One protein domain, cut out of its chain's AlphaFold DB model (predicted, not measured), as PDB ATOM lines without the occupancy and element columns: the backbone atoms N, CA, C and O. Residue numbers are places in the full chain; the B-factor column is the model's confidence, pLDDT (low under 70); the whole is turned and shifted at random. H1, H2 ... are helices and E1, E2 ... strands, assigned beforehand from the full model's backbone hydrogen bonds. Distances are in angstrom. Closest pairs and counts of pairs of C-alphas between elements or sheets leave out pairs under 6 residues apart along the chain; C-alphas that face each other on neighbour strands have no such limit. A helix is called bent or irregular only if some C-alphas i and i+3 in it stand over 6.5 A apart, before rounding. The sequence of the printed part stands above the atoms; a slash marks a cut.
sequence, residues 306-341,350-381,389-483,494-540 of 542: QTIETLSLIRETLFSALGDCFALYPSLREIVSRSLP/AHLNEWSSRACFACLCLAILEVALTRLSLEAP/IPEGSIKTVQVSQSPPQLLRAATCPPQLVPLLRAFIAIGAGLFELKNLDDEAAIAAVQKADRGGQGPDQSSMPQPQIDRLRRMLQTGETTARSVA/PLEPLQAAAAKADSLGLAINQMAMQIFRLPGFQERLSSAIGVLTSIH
ATOM      1  N   GLN A 306     149.580 151.975 133.723       78.94
ATOM      2  CA  GLN A 306     148.924 151.212 134.793       78.94
ATOM      3  C   GLN A 306     149.804 151.067 136.044       78.94
ATOM      4  O   GLN A 306     149.311 151.090 137.174       78.94
ATOM      5  N   THR A 307     151.124 150.957 135.859       78.06
ATOM      6  CA  THR A 307     152.077 150.886 136.976       78.06
ATOM      7  C   THR A 307     152.121 152.199 137.756       78.06
ATOM      8  O   THR A 307     152.057 152.191 138.986       78.06
ATOM      9  N   ILE A 308     152.202 153.331 137.049       80.88
ATOM     10  CA  ILE A 308     152.246 154.670 137.656       80.88
ATOM     11  C   ILE A 308     150.930 154.982 138.383       80.88
ATOM     12  O   ILE A 308     150.946 155.546 139.482       80.88
ATOM     13  N   GLU A 309     149.799 154.583 137.800       86.25
ATOM     14  CA  GLU A 309     148.472 154.715 138.408       86.25
ATOM     15  C   GLU A 309     148.360 153.886 139.690       86.25
ATOM     16  O   GLU A 309     147.993 154.422 140.735       86.25
ATOM     17  N   THR A 310     148.772 152.615 139.655       85.88
ATOM     18  CA  THR A 310     148.702 151.733 140.831       85.88
ATOM     19  C   THR A 310     149.604 152.216 141.967       85.88
ATOM     20  O   THR A 310     149.181 152.239 143.122       85.88
ATOM     21  N   LEU A 311     150.828 152.662 141.662       84.56
ATOM     22  CA  LEU A 311     151.723 153.263 142.659       84.56
ATOM     23  C   LEU A 311     151.126 154.526 143.275       84.56
ATOM     24  O   LEU A 311     151.209 154.726 144.487       84.56
ATOM     25  N   SER A 312     150.510 155.374 142.449       87.94
ATOM     26  CA  SER A 312     149.840 156.577 142.936       87.94
ATOM     27  C   SER A 312     148.689 156.216 143.867       87.94
ATOM     28  O   SER A 312     148.578 156.802 144.936       87.94
ATOM     29  N   LEU A 313     147.909 155.195 143.525       89.50
ATOM     30  CA  LEU A 313     146.787 154.720 144.322       89.50
ATOM     31  C   LEU A 313     147.215 154.129 145.675       89.50
ATOM     32  O   LEU A 313     146.619 154.456 146.703       89.50
ATOM     33  N   ILE A 314     148.268 153.302 145.697       88.56
ATOM     34  CA  ILE A 314     148.870 152.784 146.939       88.56
ATOM     35  C   ILE A 314     149.312 153.952 147.817       88.56
ATOM     36  O   ILE A 314     148.987 154.011 149.003       88.56
ATOM     37  N   ARG A 315     150.013 154.914 147.217       89.44
ATOM     38  CA  ARG A 315     150.551 156.063 147.930       89.44
ATOM     39  C   ARG A 315     149.450 156.964 148.497       89.44
ATOM     40  O   ARG A 315     149.520 157.299 149.673       89.44
ATOM     41  N   GLU A 316     148.420 157.303 147.723       91.75
ATOM     42  CA  GLU A 316     147.297 158.107 148.233       91.75
ATOM     43  C   GLU A 316     146.498 157.357 149.310       91.75
ATOM     44  O   GLU A 316     146.038 157.958 150.280       91.75
ATOM     45  N   THR A 317     146.393 156.028 149.199       93.25
ATOM     46  CA  THR A 317     145.765 155.198 150.236       93.25
ATOM     47  C   THR A 317     146.528 155.289 151.557       93.25
ATOM     48  O   THR A 317     145.907 155.525 152.596       93.25
ATOM     49  N   LEU A 318     147.858 155.173 151.514       91.69
ATOM     50  CA  LEU A 318     148.722 155.304 152.687       91.69
ATOM     51  C   LEU A 318     148.743 156.732 153.243       91.69
ATOM     52  O   LEU A 318     148.683 156.899 154.455       91.69
ATOM     53  N   PHE A 319     148.782 157.765 152.399       92.06
ATOM     54  CA  PHE A 319     148.784 159.156 152.867       92.06
ATOM     55  C   PHE A 319     147.459 159.589 153.481       92.06
ATOM     56  O   PHE A 319     147.465 160.325 154.465       92.06
ATOM     57  N   SER A 320     146.333 159.097 152.965       93.44
ATOM     58  CA  SER A 320     145.042 159.280 153.629       93.44
ATOM     59  C   SER A 320     145.050 158.653 155.024       93.44
ATOM     60  O   SER A 320     144.699 159.333 155.982       93.44
ATOM     61  N   ALA A 321     145.520 157.408 155.156       93.62
ATOM     62  CA  ALA A 321     145.617 156.751 156.460       93.62
ATOM     63  C   ALA A 321     146.618 157.447 157.396       93.62
ATOM     64  O   ALA A 321     146.412 157.497 158.605       93.62
ATOM     65  N   LEU A 322     147.687 158.026 156.849       90.69
ATOM     66  CA  LEU A 322     148.637 158.835 157.603       90.69
ATOM     67  C   LEU A 322     147.970 160.112 158.137       90.69
ATOM     68  O   LEU A 322     148.163 160.443 159.304       90.69
ATOM     69  N   GLY A 323     147.147 160.790 157.332       89.81
ATOM     70  CA  GLY A 323     146.324 161.912 157.793       89.81
ATOM     71  C   GLY A 323     145.412 161.521 158.959       89.81
ATOM     72  O   GLY A 323     145.399 162.210 159.982       89.81
ATOM     73  N   ASP A 324     144.742 160.370 158.852       90.69
ATOM     74  CA  ASP A 324     143.903 159.816 159.923       90.69
ATOM     75  C   ASP A 324     144.733 159.505 161.185       90.69
ATOM     76  O   ASP A 324     144.342 159.863 162.295       90.69
ATOM     77  N   CYS A 325     145.931 158.928 161.043       89.62
ATOM     78  CA  CYS A 325     146.834 158.664 162.169       89.62
ATOM     79  C   CYS A 325     147.256 159.954 162.885       89.62
ATOM     80  O   CYS A 325     147.253 160.009 164.114       89.62
ATOM     81  N   PHE A 326     147.586 161.016 162.144       86.31
ATOM     82  CA  PHE A 326     147.876 162.317 162.752       86.31
ATOM     83  C   PHE A 326     146.650 162.885 163.471       86.31
ATOM     84  O   PHE A 326     146.803 163.509 164.523       86.31
ATOM     85  N   ALA A 327     145.440 162.665 162.952       88.31
ATOM     86  CA  ALA A 327     144.205 163.065 163.618       88.31
ATOM     87  C   ALA A 327     143.996 162.309 164.947       88.31
ATOM     88  O   ALA A 327     143.653 162.931 165.952       88.31
ATOM     89  N   LEU A 328     144.265 161.000 164.957       88.62
ATOM     90  CA  LEU A 328     143.971 160.089 166.067       88.62
ATOM     91  C   LEU A 328     145.043 160.039 167.166       88.62
ATOM     92  O   LEU A 328     144.706 159.751 168.313       88.62
ATOM     93  N   TYR A 329     146.314 160.314 166.854       88.69
ATOM     94  CA  TYR A 329     147.434 160.104 167.783       88.69
ATOM     95  C   TYR A 329     148.193 161.412 168.096       88.69
ATOM     96  O   TYR A 329     149.158 161.757 167.407       88.69
ATOM     97  N   PRO A 330     147.821 162.141 169.171       87.56
ATOM     98  CA  PRO A 330     148.492 163.383 169.574       87.56
ATOM     99  C   PRO A 330     149.983 163.218 169.884       87.56
ATOM    100  O   PRO A 330     150.766 164.128 169.624       87.56
ATOM    101  N   SER A 331     150.396 162.050 170.383       85.25
ATOM    102  CA  SER A 331     151.803 161.734 170.662       85.25
ATOM    103  C   SER A 331     152.682 161.832 169.413       85.25
ATOM    104  O   SER A 331     153.800 162.333 169.490       85.25
ATOM    105  N   LEU A 332     152.174 161.439 168.237       83.75
ATOM    106  CA  LEU A 332     152.900 161.608 166.976       83.75
ATOM    107  C   LEU A 332     153.099 163.085 166.650       83.75
ATOM    108  O   LEU A 332     154.182 163.475 166.220       83.75
ATOM    109  N   ARG A 333     152.089 163.927 166.901       84.44
ATOM    110  CA  ARG A 333     152.215 165.379 166.706       84.44
ATOM    111  C   ARG A 333     153.263 165.968 167.633       84.44
ATOM    112  O   ARG A 333     154.022 166.830 167.208       84.44
ATOM    113  N   GLU A 334     153.334 165.499 168.874       84.06
ATOM    114  CA  GLU A 334     154.354 165.935 169.826       84.06
ATOM    115  C   GLU A 334     155.765 165.549 169.358       84.06
ATOM    116  O   GLU A 334     156.668 166.383 169.354       84.06
ATOM    117  N   ILE A 335     155.958 164.315 168.881       79.12
ATOM    118  CA  ILE A 335     157.254 163.867 168.352       79.12
ATOM    119  C   ILE A 335     157.634 164.675 167.101       79.12
ATOM    120  O   ILE A 335     158.766 165.147 166.986       79.12
ATOM    121  N   VAL A 336     156.692 164.879 166.175       79.88
ATOM    122  CA  VAL A 336     156.947 165.631 164.941       79.88
ATOM    123  C   VAL A 336     157.205 167.110 165.238       79.88
ATOM    124  O   VAL A 336     158.160 167.666 164.705       79.88
ATOM    125  N   SER A 337     156.429 167.746 166.115       79.00
ATOM    126  CA  SER A 337     156.624 169.158 166.488       79.00
ATOM    127  C   SER A 337     157.962 169.399 167.188       79.00
ATOM    128  O   SER A 337     158.624 170.384 166.879       79.00
ATOM    129  N   ARG A 338     158.427 168.465 168.030       73.56
ATOM    130  CA  ARG A 338     159.790 168.497 168.597       73.56
ATOM    131  C   ARG A 338     160.890 168.380 167.541       73.56
ATOM    132  O   ARG A 338     162.015 168.799 167.791       73.56
ATOM    133  N   SER A 339     160.586 167.784 166.389       65.12
ATOM    134  CA  SER A 339     161.545 167.598 165.295       65.12
ATOM    135  C   SER A 339     161.608 168.767 164.307       65.12
ATOM    136  O   SER A 339     162.543 168.821 163.508       65.12
ATOM    137  N   LEU A 340     160.646 169.701 164.340       64.38
ATOM    138  CA  LEU A 340     160.686 170.867 163.462       64.38
ATOM    139  C   LEU A 340     161.783 171.837 163.932       64.38
ATOM    140  O   LEU A 340     161.779 172.244 165.094       64.38
ATOM    141  N   PRO A 341     162.713 172.241 163.046       58.59
ATOM    142  CA  PRO A 341     163.663 173.291 163.365       58.59
ATOM    143  C   PRO A 341     162.913 174.583 163.669       58.59
ATOM    144  O   PRO A 341     162.157 175.068 162.825       58.59
ATOM    145  N   ALA A 350     171.656 169.057 162.341       51.62
ATOM    146  CA  ALA A 350     172.002 167.638 162.220       51.62
ATOM    147  C   ALA A 350     171.130 166.733 163.113       51.62
ATOM    148  O   ALA A 350     170.681 165.689 162.648       51.62
ATOM    149  N   HIS A 351     170.833 167.156 164.348       48.94
ATOM    150  CA  HIS A 351     170.104 166.342 165.332       48.94
ATOM    151  C   HIS A 351     168.581 166.341 165.095       48.94
ATOM    152  O   HIS A 351     167.900 165.362 165.393       48.94
ATOM    153  N   LEU A 352     168.041 167.413 164.504       51.12
ATOM    154  CA  LEU A 352     166.615 167.546 164.162       51.12
ATOM    155  C   LEU A 352     166.175 166.577 163.046       51.12
ATOM    156  O   LEU A 352     165.030 166.127 163.014       51.12
ATOM    157  N   ASN A 353     167.103 166.180 162.170       61.88
ATOM    158  CA  ASN A 353     166.815 165.266 161.063       61.88
ATOM    159  C   ASN A 353     166.504 163.829 161.516       61.88
ATOM    160  O   ASN A 353     165.756 163.129 160.832       61.88
ATOM    161  N   GLU A 354     167.067 163.374 162.636       62.94
ATOM    162  CA  GLU A 354     166.905 161.987 163.094       62.94
ATOM    163  C   GLU A 354     165.537 161.762 163.748       62.94
ATOM    164  O   GLU A 354     164.831 160.811 163.403       62.94
ATOM    165  N   TRP A 355     165.098 162.692 164.600       62.38
ATOM    166  CA  TRP A 355     163.763 162.644 165.209       62.38
ATOM    167  C   TRP A 355     162.654 162.743 164.168       62.38
ATOM    168  O   TRP A 355     161.661 162.023 164.265       62.38
ATOM    169  N   SER A 356     162.861 163.556 163.129       72.12
ATOM    170  CA  SER A 356     161.940 163.627 161.998       72.12
ATOM    171  C   SER A 356     161.844 162.272 161.291       72.12
ATOM    172  O   SER A 356     160.742 161.774 161.087       72.12
ATOM    173  N   SER A 357     162.972 161.602 161.010       75.94
ATOM    174  CA  SER A 357     162.945 160.278 160.369       75.94
ATOM    175  C   SER A 357     162.218 159.214 161.198       75.94
ATOM    176  O   SER A 357     161.387 158.495 160.644       75.94
ATOM    177  N   ARG A 358     162.442 159.168 162.520       78.88
ATOM    178  CA  ARG A 358     161.753 158.227 163.421       78.88
ATOM    179  C   ARG A 358     160.251 158.490 163.462       78.88
ATOM    180  O   ARG A 358     159.465 157.555 163.372       78.88
ATOM    181  N   ALA A 359     159.849 159.757 163.558       80.94
ATOM    182  CA  ALA A 359     158.442 160.136 163.578       80.94
ATOM    183  C   ALA A 359     157.743 159.785 162.257       80.94
ATOM    184  O   ALA A 359     156.690 159.153 162.267       80.94
ATOM    185  N   CYS A 360     158.357 160.131 161.119       82.06
ATOM    186  CA  CYS A 360     157.874 159.770 159.785       82.06
ATOM    187  C   CYS A 360     157.684 158.256 159.648       82.06
ATOM    188  O   CYS A 360     156.673 157.802 159.113       82.06
ATOM    189  N   PHE A 361     158.650 157.484 160.147       87.62
ATOM    190  CA  PHE A 361     158.611 156.031 160.106       87.62
ATOM    191  C   PHE A 361     157.498 155.460 160.993       87.62
ATOM    192  O   PHE A 361     156.679 154.681 160.512       87.62
ATOM    193  N   ALA A 362     157.393 155.904 162.250       88.69
ATOM    194  CA  ALA A 362     156.321 155.494 163.158       88.69
ATOM    195  C   ALA A 362     154.930 155.809 162.579       88.69
ATOM    196  O   ALA A 362     154.031 154.968 162.613       88.69
ATOM    197  N   CYS A 363     154.761 156.990 161.973       89.00
ATOM    198  CA  CYS A 363     153.534 157.363 161.269       89.00
ATOM    199  C   CYS A 363     153.223 156.419 160.104       89.00
ATOM    200  O   CYS A 363     152.069 156.032 159.924       89.00
ATOM    201  N   LEU A 364     154.233 156.026 159.324       92.06
ATOM    202  CA  LEU A 364     154.060 155.069 158.234       92.06
ATOM    203  C   LEU A 364     153.652 153.685 158.754       92.06
ATOM    204  O   LEU A 364     152.719 153.091 158.218       92.06
ATOM    205  N   CYS A 365     154.289 153.190 159.817       94.69
ATOM    206  CA  CYS A 365     153.925 151.923 160.454       94.69
ATOM    207  C   CYS A 365     152.477 151.912 160.947       94.69
ATOM    208  O   CYS A 365     151.756 150.937 160.738       94.69
ATOM    209  N   LEU A 366     152.031 153.003 161.567       94.81
ATOM    210  CA  LEU A 366     150.649 153.135 162.021       94.81
ATOM    211  C   LEU A 366     149.680 153.256 160.848       94.81
ATOM    212  O   LEU A 366     148.625 152.639 160.885       94.81
ATOM    213  N   ALA A 367     150.050 153.956 159.774       94.81
ATOM    214  CA  ALA A 367     149.239 154.002 158.563       94.81
ATOM    215  C   ALA A 367     149.080 152.605 157.933       94.81
ATOM    216  O   ALA A 367     147.983 152.250 157.508       94.81
ATOM    217  N   ILE A 368     150.142 151.791 157.913       96.38
ATOM    218  CA  ILE A 368     150.079 150.391 157.461       96.38
ATOM    219  C   ILE A 368     149.127 149.588 158.352       96.38
ATOM    220  O   ILE A 368     148.246 148.906 157.830       96.38
ATOM    221  N   LEU A 369     149.267 149.706 159.677       97.06
ATOM    222  CA  LEU A 369     148.386 149.056 160.646       97.06
ATOM    223  C   LEU A 369     146.914 149.448 160.427       97.06
ATOM    224  O   LEU A 369     146.055 148.574 160.338       97.06
ATOM    225  N   GLU A 370     146.617 150.740 160.291       96.19
ATOM    226  CA  GLU A 370     145.252 151.236 160.088       96.19
ATOM    227  C   GLU A 370     144.667 150.773 158.749       96.19
ATOM    228  O   GLU A 370     143.525 150.313 158.701       96.19
ATOM    229  N   VAL A 371     145.434 150.815 157.654       96.31
ATOM    230  CA  VAL A 371     144.982 150.281 156.356       96.31
ATOM    231  C   VAL A 371     144.712 148.778 156.457       96.31
ATOM    232  O   VAL A 371     143.699 148.312 155.935       96.31
ATOM    233  N   ALA A 372     145.567 148.025 157.154       96.88
ATOM    234  CA  ALA A 372     145.395 146.587 157.334       96.88
ATOM    235  C   ALA A 372     144.143 146.248 158.157       96.88
ATOM    236  O   ALA A 372     143.451 145.288 157.831       96.88
ATOM    237  N   LEU A 373     143.818 147.055 159.169       96.00
ATOM    238  CA  LEU A 373     142.638 146.857 160.016       96.00
ATOM    239  C   LEU A 373     141.330 147.336 159.372       96.00
ATOM    240  O   LEU A 373     140.279 146.752 159.625       96.00
ATOM    241  N   THR A 374     141.363 148.406 158.572       95.38
ATOM    242  CA  THR A 374     140.134 149.102 158.137       95.38
ATOM    243  C   THR A 374     139.826 148.973 156.649       95.38
ATOM    244  O   THR A 374     138.667 149.090 156.247       95.38
ATOM    245  N   ARG A 375     140.839 148.741 155.806       95.31
ATOM    246  CA  ARG A 375     140.694 148.760 154.339       95.31
ATOM    247  C   ARG A 375     140.989 147.427 153.673       95.31
ATOM    248  O   ARG A 375     140.649 147.264 152.499       95.31
ATOM    249  N   LEU A 376     141.588 146.481 154.388       95.88
ATOM    250  CA  LEU A 376     141.794 145.137 153.878       95.88
ATOM    251  C   LEU A 376     140.501 144.322 153.976       95.88
ATOM    252  O   LEU A 376     139.875 144.234 155.029       95.88
ATOM    253  N   SER A 377     140.120 143.701 152.866       96.00
ATOM    254  CA  SER A 377     139.088 142.674 152.818       96.00
ATOM    255  C   SER A 377     139.767 141.346 152.529       96.00
ATOM    256  O   SER A 377     140.309 141.162 151.438       96.00
ATOM    257  N   LEU A 378     139.745 140.443 153.504       94.88
ATOM    258  CA  LEU A 378     140.195 139.066 153.326       94.88
ATOM    259  C   LEU A 378     139.054 138.247 152.732       94.88
ATOM    260  O   LEU A 378     137.909 138.362 153.174       94.88
ATOM    261  N   GLU A 379     139.359 137.461 151.710       91.69
ATOM    262  CA  GLU A 379     138.421 136.481 151.177       91.69
ATOM    263  C   GLU A 379     138.487 135.222 152.058       91.69
ATOM    264  O   GLU A 379     139.519 134.926 152.668       91.69
ATOM    265  N   ALA A 380     137.361 134.520 152.213       87.06
ATOM    266  CA  ALA A 380     137.334 133.313 153.034       87.06
ATOM    267  C   ALA A 380     138.309 132.276 152.445       87.06
ATOM    268  O   ALA A 380     138.332 132.119 151.222       87.06
ATOM    269  N   PRO A 381     139.107 131.576 153.277       84.12
ATOM    270  CA  PRO A 381     140.019 130.555 152.781       84.12
ATOM    271  C   PRO A 381     139.229 129.498 152.006       84.12
ATOM    272  O   PRO A 381     138.165 129.059 152.454       84.12
ATOM    273  N   ILE A 389     147.701 130.696 151.134       75.31
ATOM    274  CA  ILE A 389     147.757 132.077 151.622       75.31
ATOM    275  C   ILE A 389     146.392 132.716 151.327       75.31
ATOM    276  O   ILE A 389     145.956 132.643 150.175       75.31
ATOM    277  N   PRO A 390     145.719 133.323 152.322       83.12
ATOM    278  CA  PRO A 390     144.419 133.933 152.097       83.12
ATOM    279  C   PRO A 390     144.535 134.986 150.997       83.12
ATOM    280  O   PRO A 390     145.420 135.845 151.035       83.12
ATOM    281  N   GLU A 391     143.650 134.917 150.004       90.56
ATOM    282  CA  GLU A 391     143.526 136.000 149.043       90.56
ATOM    283  C   GLU A 391     142.881 137.211 149.721       90.56
ATOM    284  O   GLU A 391     142.053 137.106 150.629       90.56
ATOM    285  N   GLY A 392     143.301 138.399 149.300       93.56
ATOM    286  CA  GLY A 392     142.841 139.640 149.891       93.56
ATOM    287  C   GLY A 392     142.835 140.770 148.883       93.56
ATOM    288  O   GLY A 392     143.555 140.761 147.880       93.56
ATOM    289  N   SER A 393     142.006 141.767 149.164       95.06
ATOM    290  CA  SER A 393     141.948 143.002 148.394       95.06
ATOM    291  C   SER A 393     142.020 144.213 149.311       95.06
ATOM    292  O   SER A 393     141.411 144.237 150.380       95.06
ATOM    293  N   ILE A 394     142.765 145.233 148.888       95.25
ATOM    294  CA  ILE A 394     142.832 146.511 149.602       95.25
ATOM    295  C   ILE A 394     141.851 147.475 148.940       95.25
ATOM    296  O   ILE A 394     141.948 147.748 147.740       95.25
ATOM    297  N   LYS A 395     140.913 148.006 149.726       95.00
ATOM    298  CA  LYS A 395     140.039 149.107 149.308       95.00
ATOM    299  C   LYS A 395     140.856 150.390 149.261       95.00
ATOM    300  O   LYS A 395     141.325 150.884 150.284       95.00
ATOM    301  N   THR A 396     141.046 150.908 148.059       92.94
ATOM    302  CA  THR A 396     141.854 152.108 147.843       92.94
ATOM    303  C   THR A 396     141.038 153.377 148.045       92.94
ATOM    304  O   THR A 396     139.805 153.360 147.999       92.94
ATOM    305  N   VAL A 397     141.728 154.488 148.299       91.50
ATOM    306  CA  VAL A 397     141.071 155.792 148.446       91.50
ATOM    307  C   VAL A 397     140.512 156.246 147.111       91.50
ATOM    308  O   VAL A 397     141.144 156.117 146.065       91.50
ATOM    309  N   GLN A 398     139.326 156.836 147.170       87.12
ATOM    310  CA  GLN A 398     138.702 157.466 146.028       87.12
ATOM    311  C   GLN A 398     139.395 158.807 145.724       87.12
ATOM    312  O   GLN A 398     139.140 159.813 146.377       87.12
ATOM    313  N   VAL A 399     140.295 158.815 144.735       77.31
ATOM    314  CA  VAL A 399     141.032 160.023 144.299       77.31
ATOM    315  C   VAL A 399     140.236 160.844 143.264       77.31
ATOM    316  O   VAL A 399     140.547 162.004 143.009       77.31
ATOM    317  N   SER A 400     139.177 160.278 142.668       80.06
ATOM    318  CA  SER A 400     138.348 160.943 141.650       80.06
ATOM    319  C   SER A 400     136.865 160.558 141.770       80.06
ATOM    320  O   SER A 400     136.494 159.769 142.631       80.06
ATOM    321  N   GLN A 401     135.992 161.068 140.893       84.19
ATOM    322  CA  GLN A 401     134.583 160.635 140.839       84.19
ATOM    323  C   GLN A 401     134.408 159.144 140.470       84.19
ATOM    324  O   GLN A 401     133.294 158.628 140.524       84.19
ATOM    325  N   SER A 402     135.488 158.436 140.117       81.25
ATOM    326  CA  SER A 402     135.490 156.985 139.923       81.25
ATOM    327  C   SER A 402     135.188 156.230 141.225       81.25
ATOM    328  O   SER A 402     135.629 156.664 142.288       81.25
ATOM    329  N   PRO A 403     134.510 155.069 141.170       86.31
ATOM    330  CA  PRO A 403     134.295 154.241 142.354       86.31
ATOM    331  C   PRO A 403     135.628 153.784 142.981       86.31
ATOM    332  O   PRO A 403     136.635 153.700 142.270       86.31
ATOM    333  N   PRO A 404     135.651 153.461 144.292       85.81
ATOM    334  CA  PRO A 404     136.830 152.909 144.952       85.81
ATOM    335  C   PRO A 404     137.330 151.659 144.224       85.81
ATOM    336  O   PRO A 404     136.565 150.721 143.985       85.81
ATOM    337  N   GLN A 405     138.616 151.632 143.883       91.44
ATOM    338  CA  GLN A 405     139.225 150.484 143.221       91.44
ATOM    339  C   GLN A 405     139.681 149.458 144.267       91.44
ATOM    340  O   GLN A 405     140.198 149.811 145.332       91.44
ATOM    341  N   LEU A 406     139.501 148.175 143.959       93.94
ATOM    342  CA  LEU A 406     140.039 147.075 144.755       93.94
ATOM    343  C   LEU A 406     141.405 146.684 144.202       93.94
ATOM    344  O   LEU A 406     141.504 146.226 143.064       93.94
ATOM    345  N   LEU A 407     142.447 146.848 145.011       93.88
ATOM    346  CA  LEU A 407     143.785 146.399 144.656       93.88
ATOM    347  C   LEU A 407     143.923 144.911 144.992       93.88
ATOM    348  O   LEU A 407     143.938 144.537 146.165       93.88
ATOM    349  N   ARG A 408     144.013 144.074 143.955       95.31
ATOM    350  CA  ARG A 408     144.248 142.621 144.025       95.31
ATOM    351  C   ARG A 408     145.563 142.242 143.359       95.31
ATOM    352  O   ARG A 408     146.050 142.987 142.509       95.31
ATOM    353  N   ALA A 409     146.078 141.048 143.655       92.56
ATOM    354  CA  ALA A 409     147.286 140.515 143.019       92.56
ATOM    355  C   ALA A 409     147.191 140.509 141.482       92.56
ATOM    356  O   ALA A 409     148.134 140.921 140.821       92.56
ATOM    357  N   ALA A 410     146.029 140.150 140.921       90.62
ATOM    358  CA  ALA A 410     145.796 140.139 139.472       90.62
ATOM    359  C   ALA A 410     145.847 141.533 138.813       90.62
ATOM    360  O   ALA A 410     146.130 141.646 137.626       90.62
ATOM    361  N   THR A 411     145.558 142.590 139.573       89.81
ATOM    362  CA  THR A 411     145.564 143.987 139.100       89.81
ATOM    363  C   THR A 411     146.823 144.746 139.511       89.81
ATOM    364  O   THR A 411     147.003 145.899 139.134       89.81
ATOM    365  N   CYS A 412     147.662 144.136 140.346       90.75
ATOM    366  CA  CYS A 412     148.853 144.762 140.889       90.75
ATOM    367  C   CYS A 412     150.015 144.567 139.905       90.75
ATOM    368  O   CYS A 412     150.200 143.452 139.412       90.75
ATOM    369  N   PRO A 413     150.819 145.608 139.619       89.38
ATOM    370  CA  PRO A 413     152.042 145.454 138.847       89.38
ATOM    371  C   PRO A 413     152.903 144.319 139.422       89.38
ATOM    372  O   PRO A 413     153.053 144.264 140.647       89.38
ATOM    373  N   PRO A 414     153.491 143.434 138.592       85.44
ATOM    374  CA  PRO A 414     154.195 142.236 139.062       85.44
ATOM    375  C   PRO A 414     155.238 142.507 140.154       85.44
ATOM    376  O   PRO A 414     155.345 141.755 141.117       85.44
ATOM    377  N   GLN A 415     155.949 143.628 140.049       83.50
ATOM    378  CA  GLN A 415     156.969 144.065 141.000       83.50
ATOM    379  C   GLN A 415     156.422 144.486 142.377       83.50
ATOM    380  O   GLN A 415     157.173 144.523 143.344       83.50
ATOM    381  N   LEU A 416     155.128 144.799 142.490       89.00
ATOM    382  CA  LEU A 416     154.463 145.177 143.744       89.00
ATOM    383  C   LEU A 416     153.635 144.038 144.346       89.00
ATOM    384  O   LEU A 416     153.191 144.145 145.488       89.00
ATOM    385  N   VAL A 417     153.442 142.937 143.615       91.44
ATOM    386  CA  VAL A 417     152.725 141.757 144.114       91.44
ATOM    387  C   VAL A 417     153.333 141.216 145.417       91.44
ATOM    388  O   VAL A 417     152.550 140.916 146.321       91.44
ATOM    389  N   PRO A 418     154.669 141.117 145.591       91.00
ATOM    390  CA  PRO A 418     155.251 140.679 146.863       91.00
ATOM    391  C   PRO A 418     154.865 141.594 148.030       91.00
ATOM    392  O   PRO A 418     154.449 141.110 149.081       91.00
ATOM    393  N   LEU A 419     154.904 142.913 147.813       91.31
ATOM    394  CA  LEU A 419     154.505 143.905 148.809       91.31
ATOM    395  C   LEU A 419     153.017 143.768 149.167       91.31
ATOM    396  O   LEU A 419     152.657 143.796 150.341       91.31
ATOM    397  N   LEU A 420     152.146 143.570 148.172       93.62
ATOM    398  CA  LEU A 420     150.719 143.343 148.403       93.62
ATOM    399  C   LEU A 420     150.466 142.052 149.198       93.62
ATOM    400  O   LEU A 420     149.653 142.057 150.119       93.62
ATOM    401  N   ARG A 421     151.173 140.961 148.882       93.12
ATOM    402  CA  ARG A 421     151.081 139.697 149.634       93.12
ATOM    403  C   ARG A 421     151.528 139.867 151.083       93.12
ATOM    404  O   ARG A 421     150.840 139.380 151.974       93.12
ATOM    405  N   ALA A 422     152.620 140.596 151.321       92.88
ATOM    406  CA  ALA A 422     153.058 140.940 152.671       92.88
ATOM    407  C   ALA A 422     151.982 141.748 153.421       92.88
ATOM    408  O   ALA A 422     151.677 141.437 154.570       92.88
ATOM    409  N   PHE A 423     151.331 142.709 152.747       94.62
ATOM    410  CA  PHE A 423     150.206 143.467 153.313       94.62
ATOM    411  C   PHE A 423     149.059 142.548 153.752       94.62
ATOM    412  O   PHE A 423     148.532 142.675 154.856       94.62
ATOM    413  N   ILE A 424     148.667 141.620 152.873       95.19
ATOM    414  CA  ILE A 424     147.573 140.679 153.121       95.19
ATOM    415  C   ILE A 424     147.917 139.755 154.295       95.19
ATOM    416  O   ILE A 424     147.079 139.557 155.172       95.19
ATOM    417  N   ALA A 425     149.152 139.251 154.359       94.19
ATOM    418  CA  ALA A 425     149.622 138.412 155.460       94.19
ATOM    419  C   ALA A 425     149.602 139.155 156.808       94.19
ATOM    420  O   ALA A 425     149.120 138.610 157.803       94.19
ATOM    421  N   ILE A 426     150.058 140.415 156.837       96.06
ATOM    422  CA  ILE A 426     149.973 141.279 158.024       96.06
ATOM    423  C   ILE A 426     148.517 141.443 158.456       96.06
ATOM    424  O   ILE A 426     148.195 141.241 159.624       96.06
ATOM    425  N   GLY A 427     147.622 141.771 157.524       96.12
ATOM    426  CA  GLY A 427     146.215 141.948 157.852       96.12
ATOM    427  C   GLY A 427     145.544 140.668 158.342       96.12
ATOM    428  O   GLY A 427     144.830 140.721 159.337       96.12
ATOM    429  N   ALA A 428     145.828 139.510 157.740       95.12
ATOM    430  CA  ALA A 428     145.358 138.215 158.239       95.12
ATOM    431  C   ALA A 428     145.785 137.973 159.693       95.12
ATOM    432  O   ALA A 428     144.945 137.658 160.537       95.12
ATOM    433  N   GLY A 429     147.059 138.211 160.014       95.81
ATOM    434  CA  GLY A 429     147.540 138.091 161.387       95.81
ATOM    435  C   GLY A 429     146.936 139.127 162.343       95.81
ATOM    436  O   GLY A 429     146.720 138.811 163.510       95.81
ATOM    437  N   LEU A 430     146.617 140.337 161.874       96.88
ATOM    438  CA  LEU A 430     145.940 141.364 162.674       96.88
ATOM    439  C   LEU A 430     144.475 141.028 162.959       96.88
ATOM    440  O   LEU A 430     144.010 141.286 164.065       96.88
ATOM    441  N   PHE A 431     143.751 140.445 162.000       95.44
ATOM    442  CA  PHE A 431     142.392 139.950 162.232       95.44
ATOM    443  C   PHE A 431     142.386 138.816 163.257       95.44
ATOM    444  O   PHE A 431     141.555 138.813 164.161       95.44
ATOM    445  N   GLU A 432     143.345 137.894 163.167       94.81
ATOM    446  CA  GLU A 432     143.542 136.848 164.174       94.81
ATOM    447  C   GLU A 432     143.847 137.451 165.554       94.81
ATOM    448  O   GLU A 432     143.199 137.096 166.535       94.81
ATOM    449  N   LEU A 433     144.766 138.423 165.630       95.88
ATOM    450  CA  LEU A 433     145.096 139.114 166.880       95.88
ATOM    451  C   LEU A 433     143.885 139.847 167.474       95.88
ATOM    452  O   LEU A 433     143.666 139.791 168.680       95.88
ATOM    453  N   LYS A 434     143.073 140.490 166.628       95.50
ATOM    454  CA  LYS A 434     141.828 141.144 167.040       95.50
ATOM    455  C   LYS A 434     140.845 140.143 167.642       95.50
ATOM    456  O   LYS A 434     140.252 140.426 168.674       95.50
ATOM    457  N   ASN A 435     140.684 138.982 167.008       94.06
ATOM    458  CA  ASN A 435     139.793 137.941 167.511       94.06
ATOM    459  C   ASN A 435     140.271 137.415 168.873       94.06
ATOM    460  O   ASN A 435     139.449 137.234 169.764       94.06
ATOM    461  N   LEU A 436     141.587 137.250 169.065       93.38
ATOM    462  CA  LEU A 436     142.162 136.879 170.365       93.38
ATOM    463  C   LEU A 436     141.890 137.939 171.444       93.38
ATOM    464  O   LEU A 436     141.567 137.585 172.578       93.38
ATOM    465  N   ASP A 437     141.991 139.226 171.101       94.12
ATOM    466  CA  ASP A 437     141.649 140.326 172.011       94.12
ATOM    467  C   ASP A 437     140.149 140.322 172.368       94.12
ATOM    468  O   ASP A 437     139.796 140.439 173.544       94.12
ATOM    469  N   ASP A 438     139.271 140.128 171.377       94.31
ATOM    470  CA  ASP A 438     137.817 140.052 171.567       94.31
ATOM    471  C   ASP A 438     137.437 138.843 172.455       94.31
ATOM    472  O   ASP A 438     136.655 138.975 173.400       94.31
ATOM    473  N   GLU A 439     138.033 137.669 172.218       93.50
ATOM    474  CA  GLU A 439     137.843 136.463 173.036       93.50
ATOM    475  C   GLU A 439     138.338 136.653 174.474       93.50
ATOM    476  O   GLU A 439     137.644 136.282 175.428       93.50
ATOM    477  N   ALA A 440     139.514 137.264 174.654       91.19
ATOM    478  CA  ALA A 440     140.068 137.558 175.971       91.19
ATOM    479  C   ALA A 440     139.181 138.540 176.753       91.19
ATOM    480  O   ALA A 440     138.949 138.341 177.951       91.19
ATOM    481  N   ALA A 441     138.638 139.559 176.081       91.31
ATOM    482  CA  ALA A 441     137.702 140.509 176.671       91.31
ATOM    483  C   ALA A 441     136.392 139.823 177.094       91.31
ATOM    484  O   ALA A 441     135.953 139.984 178.236       91.31
ATOM    485  N   ILE A 442     135.801 138.989 176.229       93.06
ATOM    486  CA  ILE A 442     134.584 138.223 176.548       93.06
ATOM    487  C   ILE A 442     134.832 137.286 177.739       93.06
ATOM    488  O   ILE A 442     134.019 137.232 178.665       93.06
ATOM    489  N   ALA A 443     135.960 136.575 177.758       90.75
ATOM    490  CA  ALA A 443     136.316 135.679 178.856       90.75
ATOM    491  C   ALA A 443     136.512 136.430 180.186       90.75
ATOM    492  O   ALA A 443     136.150 135.907 181.243       90.75
ATOM    493  N   ALA A 444     137.064 137.647 180.153       89.56
ATOM    494  CA  ALA A 444     137.211 138.494 181.333       89.56
ATOM    495  C   ALA A 444     135.847 138.943 181.885       89.56
ATOM    496  O   ALA A 444     135.603 138.805 183.085       89.56
ATOM    497  N   VAL A 445     134.930 139.379 181.014       91.56
ATOM    498  CA  VAL A 445     133.557 139.757 181.400       91.56
ATOM    499  C   VAL A 445     132.809 138.566 182.008       91.56
ATOM    500  O   VAL A 445     132.271 138.672 183.107       91.56
ATOM    501  N   GLN A 446     132.867 137.389 181.374       91.69
ATOM    502  CA  GLN A 446     132.217 136.178 181.896       91.69
ATOM    503  C   GLN A 446     132.758 135.741 183.268       91.69
ATOM    504  O   GLN A 446     132.022 135.166 184.074       91.69
ATOM    505  N   LYS A 447     134.049 135.972 183.541       89.62
ATOM    506  CA  LYS A 447     134.644 135.705 184.860       89.62
ATOM    507  C   LYS A 447     134.148 136.699 185.910       89.62
ATOM    508  O   LYS A 447     133.844 136.266 187.021       89.62
ATOM    509  N   ALA A 448     134.039 137.981 185.562       90.19
ATOM    510  CA  ALA A 448     133.515 139.012 186.457       90.19
ATOM    511  C   ALA A 448     132.057 138.725 186.858       90.19
ATOM    512  O   ALA A 448     131.733 138.724 188.046       90.19
ATOM    513  N   ASP A 449     131.213 138.330 185.898       90.88
ATOM    514  CA  ASP A 449     129.801 138.002 186.150       90.88
ATOM    515  C   ASP A 449     129.622 136.853 187.158       90.88
ATOM    516  O   ASP A 449     128.711 136.872 187.986       90.88
ATOM    517  N   ARG A 450     130.517 135.855 187.143       91.62
ATOM    518  CA  ARG A 450     130.489 134.736 188.105       91.62
ATOM    519  C   ARG A 450     130.964 135.130 189.503       91.62
ATOM    520  O   ARG A 450     130.577 134.482 190.471       91.62
ATOM    521  N   GLY A 451     131.818 136.146 189.607       88.50
ATOM    522  CA  GLY A 451     132.394 136.612 190.869       88.50
ATOM    523  C   GLY A 451     131.493 137.556 191.667       88.50
ATOM    524  O   GLY A 451     131.833 137.893 192.798       88.50
ATOM    525  N   GLY A 452     130.367 138.011 191.100       86.56
ATOM    526  CA  GLY A 452     129.460 138.976 191.739       86.56
ATOM    527  C   GLY A 452     130.062 140.374 191.951       86.56
ATOM    528  O   GLY A 452     129.410 141.240 192.531       86.56
ATOM    529  N   GLN A 453     131.289 140.606 191.480       79.94
ATOM    530  CA  GLN A 453     131.951 141.904 191.444       79.94
ATOM    531  C   GLN A 453     132.072 142.304 189.975       79.94
ATOM    532  O   GLN A 453     132.588 141.534 189.167       79.94
ATOM    533  N   GLY A 454     131.560 143.489 189.624       80.00
ATOM    534  CA  GLY A 454     131.721 144.030 188.274       80.00
ATOM    535  C   GLY A 454     133.201 144.077 187.877       80.00
ATOM    536  O   GLY A 454     134.057 144.144 188.763       80.00
ATOM    537  N   PRO A 455     133.518 144.020 186.571       78.12
ATOM    538  CA  PRO A 455     134.898 143.995 186.116       78.12
ATOM    539  C   PRO A 455     135.607 145.254 186.608       78.12
ATOM    540  O   PRO A 455     135.284 146.369 186.198       78.12
ATOM    541  N   ASP A 456     136.567 145.071 187.511       85.19
ATOM    542  CA  ASP A 456     137.489 146.138 187.859       85.19
ATOM    543  C   ASP A 456     138.262 146.514 186.588       85.19
ATOM    544  O   ASP A 456     138.730 145.626 185.868       85.19
ATOM    545  N   GLN A 457     138.395 147.806 186.282       81.38
ATOM    546  CA  GLN A 457     139.093 148.248 185.069       81.38
ATOM    547  C   GLN A 457     140.545 147.747 185.047       81.38
ATOM    548  O   GLN A 457     141.061 147.439 183.976       81.38
ATOM    549  N   SER A 458     141.167 147.567 186.220       82.75
ATOM    550  CA  SER A 458     142.498 146.958 186.374       82.75
ATOM    551  C   SER A 458     142.570 145.496 185.925       82.75
ATOM    552  O   SER A 458     143.654 144.996 185.637       82.75
ATOM    553  N   SER A 459     141.437 144.789 185.926       81.12
ATOM    554  CA  SER A 459     141.366 143.348 185.663       81.12
ATOM    555  C   SER A 459     141.130 143.005 184.193       81.12
ATOM    556  O   SER A 459     141.304 141.848 183.802       81.12
ATOM    557  N   MET A 460     140.746 143.987 183.370       85.81
ATOM    558  CA  MET A 460     140.562 143.750 181.944       85.81
ATOM    559  C   MET A 460     141.926 143.571 181.268       85.81
ATOM    560  O   MET A 460     142.804 144.424 181.423       85.81
ATOM    561  N   PRO A 461     142.133 142.470 180.520       89.38
ATOM    562  CA  PRO A 461     143.375 142.267 179.797       89.38
ATOM    563  C   PRO A 461     143.552 143.404 178.794       89.38
ATOM    564  O   PRO A 461     142.622 143.779 178.081       89.38
ATOM    565  N   GLN A 462     144.757 143.963 178.743       90.88
ATOM    566  CA  GLN A 462     145.063 144.992 177.764       90.88
ATOM    567  C   GLN A 462     145.018 144.396 176.345       90.88
ATOM    568  O   GLN A 462     145.729 143.409 176.107       90.88
ATOM    569  N   PRO A 463     144.275 145.007 175.398       94.56
ATOM    570  CA  PRO A 463     144.270 144.570 174.008       94.56
ATOM    571  C   PRO A 463     145.686 144.571 173.421       94.56
ATOM    572  O   PRO A 463     146.427 145.560 173.509       94.56
ATOM    573  N   GLN A 464     146.085 143.457 172.819       95.06
ATOM    574  CA  GLN A 464     147.379 143.305 172.171       95.06
ATOM    575  C   GLN A 464     147.504 144.186 170.925       95.06
ATOM    576  O   GLN A 464     148.614 144.626 170.622       95.06
ATOM    577  N   ILE A 465     146.404 144.541 170.255       96.25
ATOM    578  CA  ILE A 465     146.428 145.556 169.188       96.25
ATOM    579  C   ILE A 465     146.874 146.922 169.728       96.25
ATOM    580  O   ILE A 465     147.686 147.600 169.096       96.25
ATOM    581  N   ASP A 466     146.421 147.325 170.916       94.44
ATOM    582  CA  ASP A 466     146.845 148.596 171.524       94.44
ATOM    583  C   ASP A 466     148.298 148.546 171.998       94.44
ATOM    584  O   ASP A 466     149.030 149.542 171.944       94.44
ATOM    585  N   ARG A 467     148.762 147.370 172.431       92.94
ATOM    586  CA  ARG A 467     150.189 147.132 172.668       92.94
ATOM    587  C   ARG A 467     150.994 147.269 171.374       92.94
ATOM    588  O   ARG A 467     152.000 147.974 171.389       92.94
ATOM    589  N   LEU A 468     150.542 146.671 170.273       94.88
ATOM    590  CA  LEU A 468     151.174 146.792 168.960       94.88
ATOM    591  C   LEU A 468     151.242 148.256 168.503       94.88
ATOM    592  O   LEU A 468     152.310 148.718 168.112       94.88
ATOM    593  N   ARG A 469     150.157 149.029 168.647       94.69
ATOM    594  CA  ARG A 469     150.152 150.478 168.366       94.69
ATOM    595  C   ARG A 469     151.225 151.222 169.153       94.69
ATOM    596  O   ARG A 469     152.017 151.952 168.561       94.69
ATOM    597  N   ARG A 470     151.290 151.022 170.476       91.31
ATOM    598  CA  ARG A 470     152.309 151.664 171.327       91.31
ATOM    599  C   ARG A 470     153.724 151.252 170.933       91.31
ATOM    600  O   ARG A 470     154.612 152.102 170.916       91.31
ATOM    601  N   MET A 471     153.923 149.985 170.576       90.62
ATOM    602  CA  MET A 471     155.211 149.483 170.103       90.62
ATOM    603  C   MET A 471     155.646 150.164 168.799       90.62
ATOM    604  O   MET A 471     156.797 150.575 168.688       90.62
ATOM    605  N   LEU A 472     154.737 150.342 167.836       92.44
ATOM    606  CA  LEU A 472     155.035 151.039 166.577       92.44
ATOM    607  C   LEU A 472     155.246 152.549 166.773       92.44
ATOM    608  O   LEU A 472     156.061 153.146 166.078       92.44
ATOM    609  N   GLN A 473     154.543 153.169 167.728       88.94
ATOM    610  CA  GLN A 473     154.696 154.593 168.060       88.94
ATOM    611  C   GLN A 473     156.039 154.903 168.715       88.94
ATOM    612  O   GLN A 473     156.727 155.851 168.341       88.94
ATOM    613  N   THR A 474     156.381 154.136 169.746       84.06
ATOM    614  CA  THR A 474     157.544 154.417 170.588       84.06
ATOM    615  C   THR A 474     158.807 153.764 170.049       84.06
ATOM    616  O   THR A 474     159.901 154.186 170.410       84.06
ATOM    617  N   GLY A 475     158.679 152.729 169.212       78.81
ATOM    618  CA  GLY A 475     159.756 151.790 168.893       78.81
ATOM    619  C   GLY A 475     160.141 150.898 170.081       78.81
ATOM    620  O   GLY A 475     160.877 149.926 169.909       78.81
ATOM    621  N   GLU A 476     159.622 151.176 171.279       74.94
ATOM    622  CA  GLU A 476     159.874 150.400 172.479       74.94
ATOM    623  C   GLU A 476     158.947 149.193 172.497       74.94
ATOM    624  O   GLU A 476     157.725 149.284 172.403       74.94
ATOM    625  N   THR A 477     159.537 148.019 172.670       65.69
ATOM    626  CA  THR A 477     158.757 146.896 173.173       65.69
ATOM    627  C   THR A 477     158.753 147.144 174.640       65.69
ATOM    628  O   THR A 477     159.822 147.398 175.197       65.69
ATOM    629  N   THR A 478     157.604 146.972 175.273       56.22
ATOM    630  CA  THR A 478     157.584 146.604 176.679       56.22
ATOM    631  C   THR A 478     158.514 145.405 176.794       56.22
ATOM    632  O   THR A 478     158.158 144.313 176.346       56.22
ATOM    633  N   ALA A 479     159.762 145.650 177.210       51.94
ATOM    634  CA  ALA A 479     160.787 144.631 177.287       51.94
ATOM    635  C   ALA A 479     160.146 143.527 178.099       51.94
ATOM    636  O   ALA A 479     159.626 143.800 179.180       51.94
ATOM    637  N   ARG A 480     160.043 142.344 177.490       53.72
ATOM    638  CA  ARG A 480     159.452 141.154 178.085       53.72
ATOM    639  C   ARG A 480     159.798 141.139 179.576       53.72
ATOM    640  O   ARG A 480     160.902 140.731 179.924       53.72
ATOM    641  N   SER A 481     158.851 141.476 180.460       44.84
ATOM    642  CA  SER A 481     158.946 141.086 181.875       44.84
ATOM    643  C   SER A 481     158.669 139.579 182.000       44.84
ATOM    644  O   SER A 481     157.918 139.097 182.837       44.84
ATOM    645  N   VAL A 482     159.247 138.807 181.074       47.12
ATOM    646  CA  VAL A 482     159.280 137.348 181.066       47.12
ATOM    647  C   VAL A 482     160.321 136.875 182.078       47.12
ATOM    648  O   VAL A 482     160.209 135.759 182.573       47.12
ATOM    649  N   ALA A 483     161.284 137.731 182.448       44.97
ATOM    650  CA  ALA A 483     162.183 137.465 183.565       44.97
ATOM    651  C   ALA A 483     161.421 137.339 184.899       44.97
ATOM    652  O   ALA A 483     161.767 136.476 185.695       44.97
ATOM    653  N   PRO A 494     146.188 129.051 182.636       64.44
ATOM    654  CA  PRO A 494     145.397 129.745 181.602       64.44
ATOM    655  C   PRO A 494     146.025 131.039 181.025       64.44
ATOM    656  O   PRO A 494     145.322 131.857 180.436       64.44
ATOM    657  N   LEU A 495     147.336 131.245 181.189       69.75
ATOM    658  CA  LEU A 495     148.104 132.380 180.661       69.75
ATOM    659  C   LEU A 495     148.670 132.133 179.252       69.75
ATOM    660  O   LEU A 495     149.124 133.081 178.612       69.75
ATOM    661  N   GLU A 496     148.618 130.897 178.749       79.75
ATOM    662  CA  GLU A 496     149.137 130.537 177.421       79.75
ATOM    663  C   GLU A 496     148.530 131.370 176.267       79.75
ATOM    664  O   GLU A 496     149.306 131.889 175.460       79.75
ATOM    665  N   PRO A 497     147.202 131.621 176.199       81.94
ATOM    666  CA  PRO A 497     146.617 132.382 175.090       81.94
ATOM    667  C   PRO A 497     147.093 133.838 175.047       81.94
ATOM    668  O   PRO A 497     147.357 134.382 173.977       81.94
ATOM    669  N   LEU A 498     147.264 134.465 176.217       82.44
ATOM    670  CA  LEU A 498     147.754 135.842 176.314       82.44
ATOM    671  C   LEU A 498     149.218 135.942 175.882       82.44
ATOM    672  O   LEU A 498     149.602 136.898 175.213       82.44
ATOM    673  N   GLN A 499     150.036 134.945 176.228       83.88
ATOM    674  CA  GLN A 499     151.430 134.894 175.802       83.88
ATOM    675  C   GLN A 499     151.558 134.649 174.291       83.88
ATOM    676  O   GLN A 499     152.415 135.257 173.646       83.88
ATOM    677  N   ALA A 500     150.691 133.811 173.719       87.12
ATOM    678  CA  ALA A 500     150.619 133.593 172.278       87.12
ATOM    679  C   ALA A 500     150.204 134.874 171.536       87.12
ATOM    680  O   ALA A 500     150.884 135.280 170.592       87.12
ATOM    681  N   ALA A 501     149.161 135.568 172.007       90.38
ATOM    682  CA  ALA A 501     148.724 136.846 171.447       90.38
ATOM    683  C   ALA A 501     149.825 137.919 171.551       90.38
ATOM    684  O   ALA A 501     150.094 138.648 170.599       90.38
ATOM    685  N   ALA A 502     150.536 137.959 172.680       89.38
ATOM    686  CA  ALA A 502     151.681 138.835 172.883       89.38
ATOM    687  C   ALA A 502     152.821 138.566 171.887       89.38
ATOM    688  O   ALA A 502     153.341 139.512 171.297       89.38
ATOM    689  N   ALA A 503     153.195 137.300 171.685       88.00
ATOM    690  CA  ALA A 503     154.221 136.915 170.718       88.00
ATOM    691  C   ALA A 503     153.788 137.209 169.272       88.00
ATOM    692  O   ALA A 503     154.601 137.640 168.452       88.00
ATOM    693  N   LYS A 504     152.497 137.026 168.968       91.75
ATOM    694  CA  LYS A 504     151.906 137.369 167.672       91.75
ATOM    695  C   LYS A 504     151.976 138.872 167.408       91.75
ATOM    696  O   LYS A 504     152.384 139.266 166.320       91.75
ATOM    697  N   ALA A 505     151.645 139.704 168.395       93.50
ATOM    698  CA  ALA A 505     151.770 141.156 168.294       93.50
ATOM    699  C   ALA A 505     153.220 141.587 168.029       93.50
ATOM    700  O   ALA A 505     153.458 142.418 167.154       93.50
ATOM    701  N   ASP A 506     154.191 140.982 168.718       90.19
ATOM    702  CA  ASP A 506     155.616 141.265 168.510       90.19
ATOM    703  C   ASP A 506     156.064 140.886 167.080       90.19
ATOM    704  O   ASP A 506     156.715 141.678 166.394       90.19
ATOM    705  N   SER A 507     155.640 139.715 166.587       91.19
ATOM    706  CA  SER A 507     155.898 139.268 165.209       91.19
ATOM    707  C   SER A 507     155.252 140.183 164.159       91.19
ATOM    708  O   SER A 507     155.896 140.530 163.167       91.19
ATOM    709  N   LEU A 508     154.016 140.635 164.388       95.69
ATOM    710  CA  LEU A 508     153.324 141.579 163.505       95.69
ATOM    711  C   LEU A 508     153.989 142.954 163.494       95.69
ATOM    712  O   LEU A 508     154.090 143.568 162.437       95.69
ATOM    713  N   GLY A 509     154.490 143.426 164.636       94.50
ATOM    714  CA  GLY A 509     155.265 144.661 164.699       94.50
ATOM    715  C   GLY A 509     156.527 144.605 163.850       94.50
ATOM    716  O   GLY A 509     156.813 145.548 163.114       94.50
ATOM    717  N   LEU A 510     157.250 143.484 163.902       92.75
ATOM    718  CA  LEU A 510     158.412 143.262 163.047       92.75
ATOM    719  C   LEU A 510     158.027 143.275 161.559       92.75
ATOM    720  O   LEU A 510     158.646 144.006 160.786       92.75
ATOM    721  N   ALA A 511     156.971 142.549 161.178       94.81
ATOM    722  CA  ALA A 511     156.492 142.497 159.797       94.81
ATOM    723  C   ALA A 511     156.051 143.878 159.272       94.81
ATOM    724  O   ALA A 511     156.397 144.259 158.154       94.81
ATOM    725  N   ILE A 512     155.342 144.668 160.089       96.25
ATOM    726  CA  ILE A 512     154.936 146.040 159.744       96.25
ATOM    727  C   ILE A 512     156.159 146.945 159.567       96.25
ATOM    728  O   ILE A 512     156.202 147.736 158.625       96.25
ATOM    729  N   ASN A 513     157.169 146.827 160.432       93.12
ATOM    730  CA  ASN A 513     158.399 147.604 160.302       93.12
ATOM    731  C   ASN A 513     159.175 147.246 159.024       93.12
ATOM    732  O   ASN A 513     159.613 148.140 158.301       93.12
ATOM    733  N   GLN A 514     159.314 145.957 158.707       91.38
ATOM    734  CA  GLN A 514     159.941 145.512 157.456       91.38
ATOM    735  C   GLN A 514     159.168 146.030 156.236       91.38
ATOM    736  O   GLN A 514     159.755 146.564 155.295       91.38
ATOM    737  N   MET A 515     157.837 145.964 156.278       93.62
ATOM    738  CA  MET A 515     156.993 146.513 155.224       93.62
ATOM    739  C   MET A 515     157.164 148.030 155.063       93.62
ATOM    740  O   MET A 515     157.247 148.526 153.939       93.62
ATOM    741  N   ALA A 516     157.234 148.774 156.168       92.88
ATOM    742  CA  ALA A 516     157.466 150.211 156.136       92.88
ATOM    743  C   ALA A 516     158.809 150.550 155.472       92.88
ATOM    744  O   ALA A 516     158.849 151.459 154.643       92.88
ATOM    745  N   MET A 517     159.871 149.781 155.744       89.31
ATOM    746  CA  MET A 517     161.164 149.918 155.056       89.31
ATOM    747  C   MET A 517     161.032 149.689 153.543       89.31
ATOM    748  O   MET A 517     161.508 150.506 152.755       89.31
ATOM    749  N   GLN A 518     160.323 148.638 153.119       88.75
ATOM    750  CA  GLN A 518     160.093 148.360 151.694       88.75
ATOM    751  C   GLN A 518     159.304 149.479 150.999       88.75
ATOM    752  O   GLN A 518     159.660 149.900 149.898       88.75
ATOM    753  N   ILE A 519     158.259 150.005 151.647       89.81
ATOM    754  CA  ILE A 519     157.470 151.130 151.125       89.81
ATOM    755  C   ILE A 519     158.331 152.391 151.012       89.81
ATOM    756  O   ILE A 519     158.217 153.131 150.036       89.81
ATOM    757  N   PHE A 520     159.223 152.623 151.975       86.12
ATOM    758  CA  PHE A 520     160.109 153.784 151.972       86.12
ATOM    759  C   PHE A 520     161.077 153.792 150.779       86.12
ATOM    760  O   PHE A 520     161.437 154.864 150.292       86.12
ATOM    761  N   ARG A 521     161.446 152.609 150.263       83.12
ATOM    762  CA  ARG A 521     162.286 152.443 149.064       83.12
ATOM    763  C   ARG A 521     161.546 152.707 147.750       83.12
ATOM    764  O   ARG A 521     162.186 152.789 146.701       83.12
ATOM    765  N   LEU A 522     160.216 152.838 147.764       83.94
ATOM    766  CA  LEU A 522     159.460 153.084 146.538       83.94
ATOM    767  C   LEU A 522     159.824 154.460 145.940       83.94
ATOM    768  O   LEU A 522     159.800 155.472 146.652       83.94
ATOM    769  N   PRO A 523     160.118 154.542 144.626       76.62
ATOM    770  CA  PRO A 523     160.503 155.796 143.983       76.62
ATOM    771  C   PRO A 523     159.481 156.918 144.203       76.62
ATOM    772  O   PRO A 523     158.280 156.748 143.986       76.62
ATOM    773  N   GLY A 524     159.964 158.084 144.640       79.31
ATOM    774  CA  GLY A 524     159.136 159.268 144.892       79.31
ATOM    775  C   GLY A 524     158.214 159.170 146.115       79.31
ATOM    776  O   GLY A 524     157.476 160.119 146.388       79.31
ATOM    777  N   PHE A 525     158.230 158.065 146.871       84.94
ATOM    778  CA  PHE A 525     157.449 157.951 148.104       84.94
ATOM    779  C   PHE A 525     157.998 158.880 149.192       84.94
ATOM    780  O   PHE A 525     157.239 159.654 149.769       84.94
ATOM    781  N   GLN A 526     159.316 158.876 149.411       81.50
ATOM    782  CA  GLN A 526     159.979 159.682 150.442       81.50
ATOM    783  C   GLN A 526     159.768 161.197 150.261       81.50
ATOM    784  O   GLN A 526     159.476 161.908 151.226       81.50
ATOM    785  N   GLU A 527     159.886 161.697 149.029       80.12
ATOM    786  CA  GLU A 527     159.680 163.117 148.703       80.12
ATOM    787  C   GLU A 527     158.249 163.556 149.024       80.12
ATOM    788  O   GLU A 527     158.012 164.597 149.647       80.12
ATOM    789  N   ARG A 528     157.274 162.721 148.651       85.00
ATOM    790  CA  ARG A 528     155.873 162.995 148.950       85.00
ATOM    791  C   ARG A 528     155.528 162.816 150.420       85.00
ATOM    792  O   ARG A 528     154.754 163.617 150.926       85.00
ATOM    793  N   LEU A 529     156.109 161.838 151.112       85.00
ATOM    794  CA  LEU A 529     155.921 161.651 152.550       85.00
ATOM    795  C   LEU A 529     156.392 162.891 153.317       85.00
ATOM    796  O   LEU A 529     155.659 163.416 154.150       85.00
ATOM    797  N   SER A 530     157.573 163.406 152.969       80.75
ATOM    798  CA  SER A 530     158.118 164.638 153.554       80.75
ATOM    799  C   SER A 530     157.190 165.832 153.305       80.75
ATOM    800  O   SER A 530     156.929 166.625 154.206       80.75
ATOM    801  N   SER A 531     156.630 165.921 152.094       84.81
ATOM    802  CA  SER A 531     155.686 166.980 151.717       84.81
ATOM    803  C   SER A 531     154.358 166.862 152.475       84.81
ATOM    804  O   SER A 531     153.859 167.853 153.003       84.81
ATOM    805  N   ALA A 532     153.804 165.651 152.582       85.88
ATOM    806  CA  ALA A 532     152.568 165.366 153.307       85.88
ATOM    807  C   ALA A 532     152.706 165.703 154.796       85.88
ATOM    808  O   ALA A 532     151.825 166.339 155.369       85.88
ATOM    809  N   ILE A 533     153.836 165.352 155.411       81.88
ATOM    810  CA  ILE A 533     154.113 165.683 156.813       81.88
ATOM    811  C   ILE A 533     154.271 167.195 157.000       81.88
ATOM    812  O   ILE A 533     153.738 167.742 157.964       81.88
ATOM    813  N   GLY A 534     154.906 167.903 156.060       82.81
ATOM    814  CA  GLY A 534     154.948 169.371 156.066       82.81
ATOM    815  C   GLY A 534     153.553 170.012 156.034       82.81
ATOM    816  O   GLY A 534     153.270 170.945 156.785       82.81
ATOM    817  N   VAL A 535     152.638 169.471 155.223       86.56
ATOM    818  CA  VAL A 535     151.241 169.938 155.173       86.56
ATOM    819  C   VAL A 535     150.511 169.639 156.483       86.56
ATOM    820  O   VAL A 535     149.886 170.526 157.060       86.56
ATOM    821  N   LEU A 536     150.615 168.407 156.986       83.31
ATOM    822  CA  LEU A 536     149.930 167.988 158.208       83.31
ATOM    823  C   LEU A 536     150.408 168.768 159.431       83.31
ATOM    824  O   LEU A 536     149.595 169.144 160.269       83.31
ATOM    825  N   THR A 537     151.700 169.058 159.530       81.94
ATOM    826  CA  THR A 537     152.247 169.876 160.623       81.94
ATOM    827  C   THR A 537     151.774 171.323 160.548       81.94
ATOM    828  O   THR A 537     151.420 171.891 161.578       81.94
ATOM    829  N   SER A 538     151.664 171.887 159.341       84.44
ATOM    830  CA  SER A 538     151.162 173.250 159.135       84.44
ATOM    831  C   SER A 538     149.705 173.406 159.587       84.44
ATOM    832  O   SER A 538     149.377 174.380 160.260       84.44
ATOM    833  N   ILE A 539     148.841 172.427 159.287       83.62
ATOM    834  CA  ILE A 539     147.412 172.455 159.656       83.62
ATOM    835  C   ILE A 539     147.207 172.494 161.177       83.62
ATOM    836  O   ILE A 539     146.266 173.119 161.646       83.62
ATOM    837  N   HIS A 540     148.080 171.842 161.944       71.25
ATOM    838  CA  HIS A 540     147.929 171.706 163.398       71.25
ATOM    839  C   HIS A 540     148.667 172.781 164.207       71.25
ATOM    840  O   HIS A 540     148.591 172.772 165.432       71.25
TER     841      HIS A 540
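Overview. This is residues 306 to 341, 350 to 381, 389 to 483 and 494 to 540 of the 542 residues of an uncharacterized protein of Anthracocystis flocculosa (UniProt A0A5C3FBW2). H3 runs through the middle of a cluster of helices, with H1, H2 and H7 gathered on one side of it and H4, H5 and H6 on the other. H4, the longest helix at 38 residues, has H6 side by side with part of it, H5 packs on both, and a small sheet of two strands, E1 and E2, sits by H4 residues 420 to 431. The printed part has 210 residues, with elements in the order H1 H2 H3 E1 E2 H4 H5 H6 H7; the sheet is antiparallel and the class mostly helix. The whole is compact, with a radius of gyration of the C-alphas of 18.9 A and spans of 59 by 46 by 34 A.

Arrangement. Start at H1, residues 306 to 328; its residues 317 to 326 touch the hub H3, residues 350 to 374, about perpendicular at 79 degrees, closest at C-alphas Leu 322 and Ala 367, 5.0 A. H2, residues 330 to 339, touches H3 at a shallow tilt of 25 degrees, opposite ways, closest at C-alphas Ser 339 and Ser 356, 5.2 A. Next, E1, residues 376 to 378, is antiparallel to E2, residues 392 to 395; look for N 377 and O 393, 2.9 A apart, within hydrogen-bond range. H4, residues 414 to 451, touches H3 closest at C-alphas Ala 372 and Gly 427, 4.7 A. H5, residues 464 to 474, touches H6, residues 496 to 520, closest at C-alphas Leu 468 and Ala 505, 5.7 A. H4 and H6 touch at a shallow tilt of 27 degrees, opposite ways, closest at C-alphas Leu 433 and Ala 501, 6.3 A. H7, residues 525 to 540, touches H1 closest at C-alphas Gly 323 and Leu 536, 7.1 A; H4 and H7 are apart. Every O i to N i+4 pair is within hydrogen-bond range in H1, H2, H5 and H6; the counts are 19 of 21 in H3, 32 of 34 in H4 and 11 of 12 in H7.

Along the chain. Find C-alpha 306 at (148.924, 151.212, 134.793), where H1 begins its 32.9 A. H3 measures 37.1 A and H6 36.2 A. H4, 56.5 A, ends at C-alpha 451, (132.394, 136.612, 190.869); it is irregular, but only just, with C-alphas 415 and 418 7.0 A apart. H7, 22.7 A, ends at C-alpha 540, (147.929, 171.706, 163.398).

Size, cuts and confidence. The C-alphas farthest apart are those of Gln 306 and Gly 452, 61.4 A. The printed part has three cuts: 8 residues are not printed between C-alphas 341 and 350, which are 10.1 A apart, 7 are not printed between C-alphas 381 and 389, 8.0 A apart, and 10 are not printed between C-alphas 483 and 494, 18.6 A apart. The links E2 to H4 and H4 to H5 are long. Confidence is under 70 at residues 339 to 341, 350 to 355, 477 to 483 and 494 to 495 of this model.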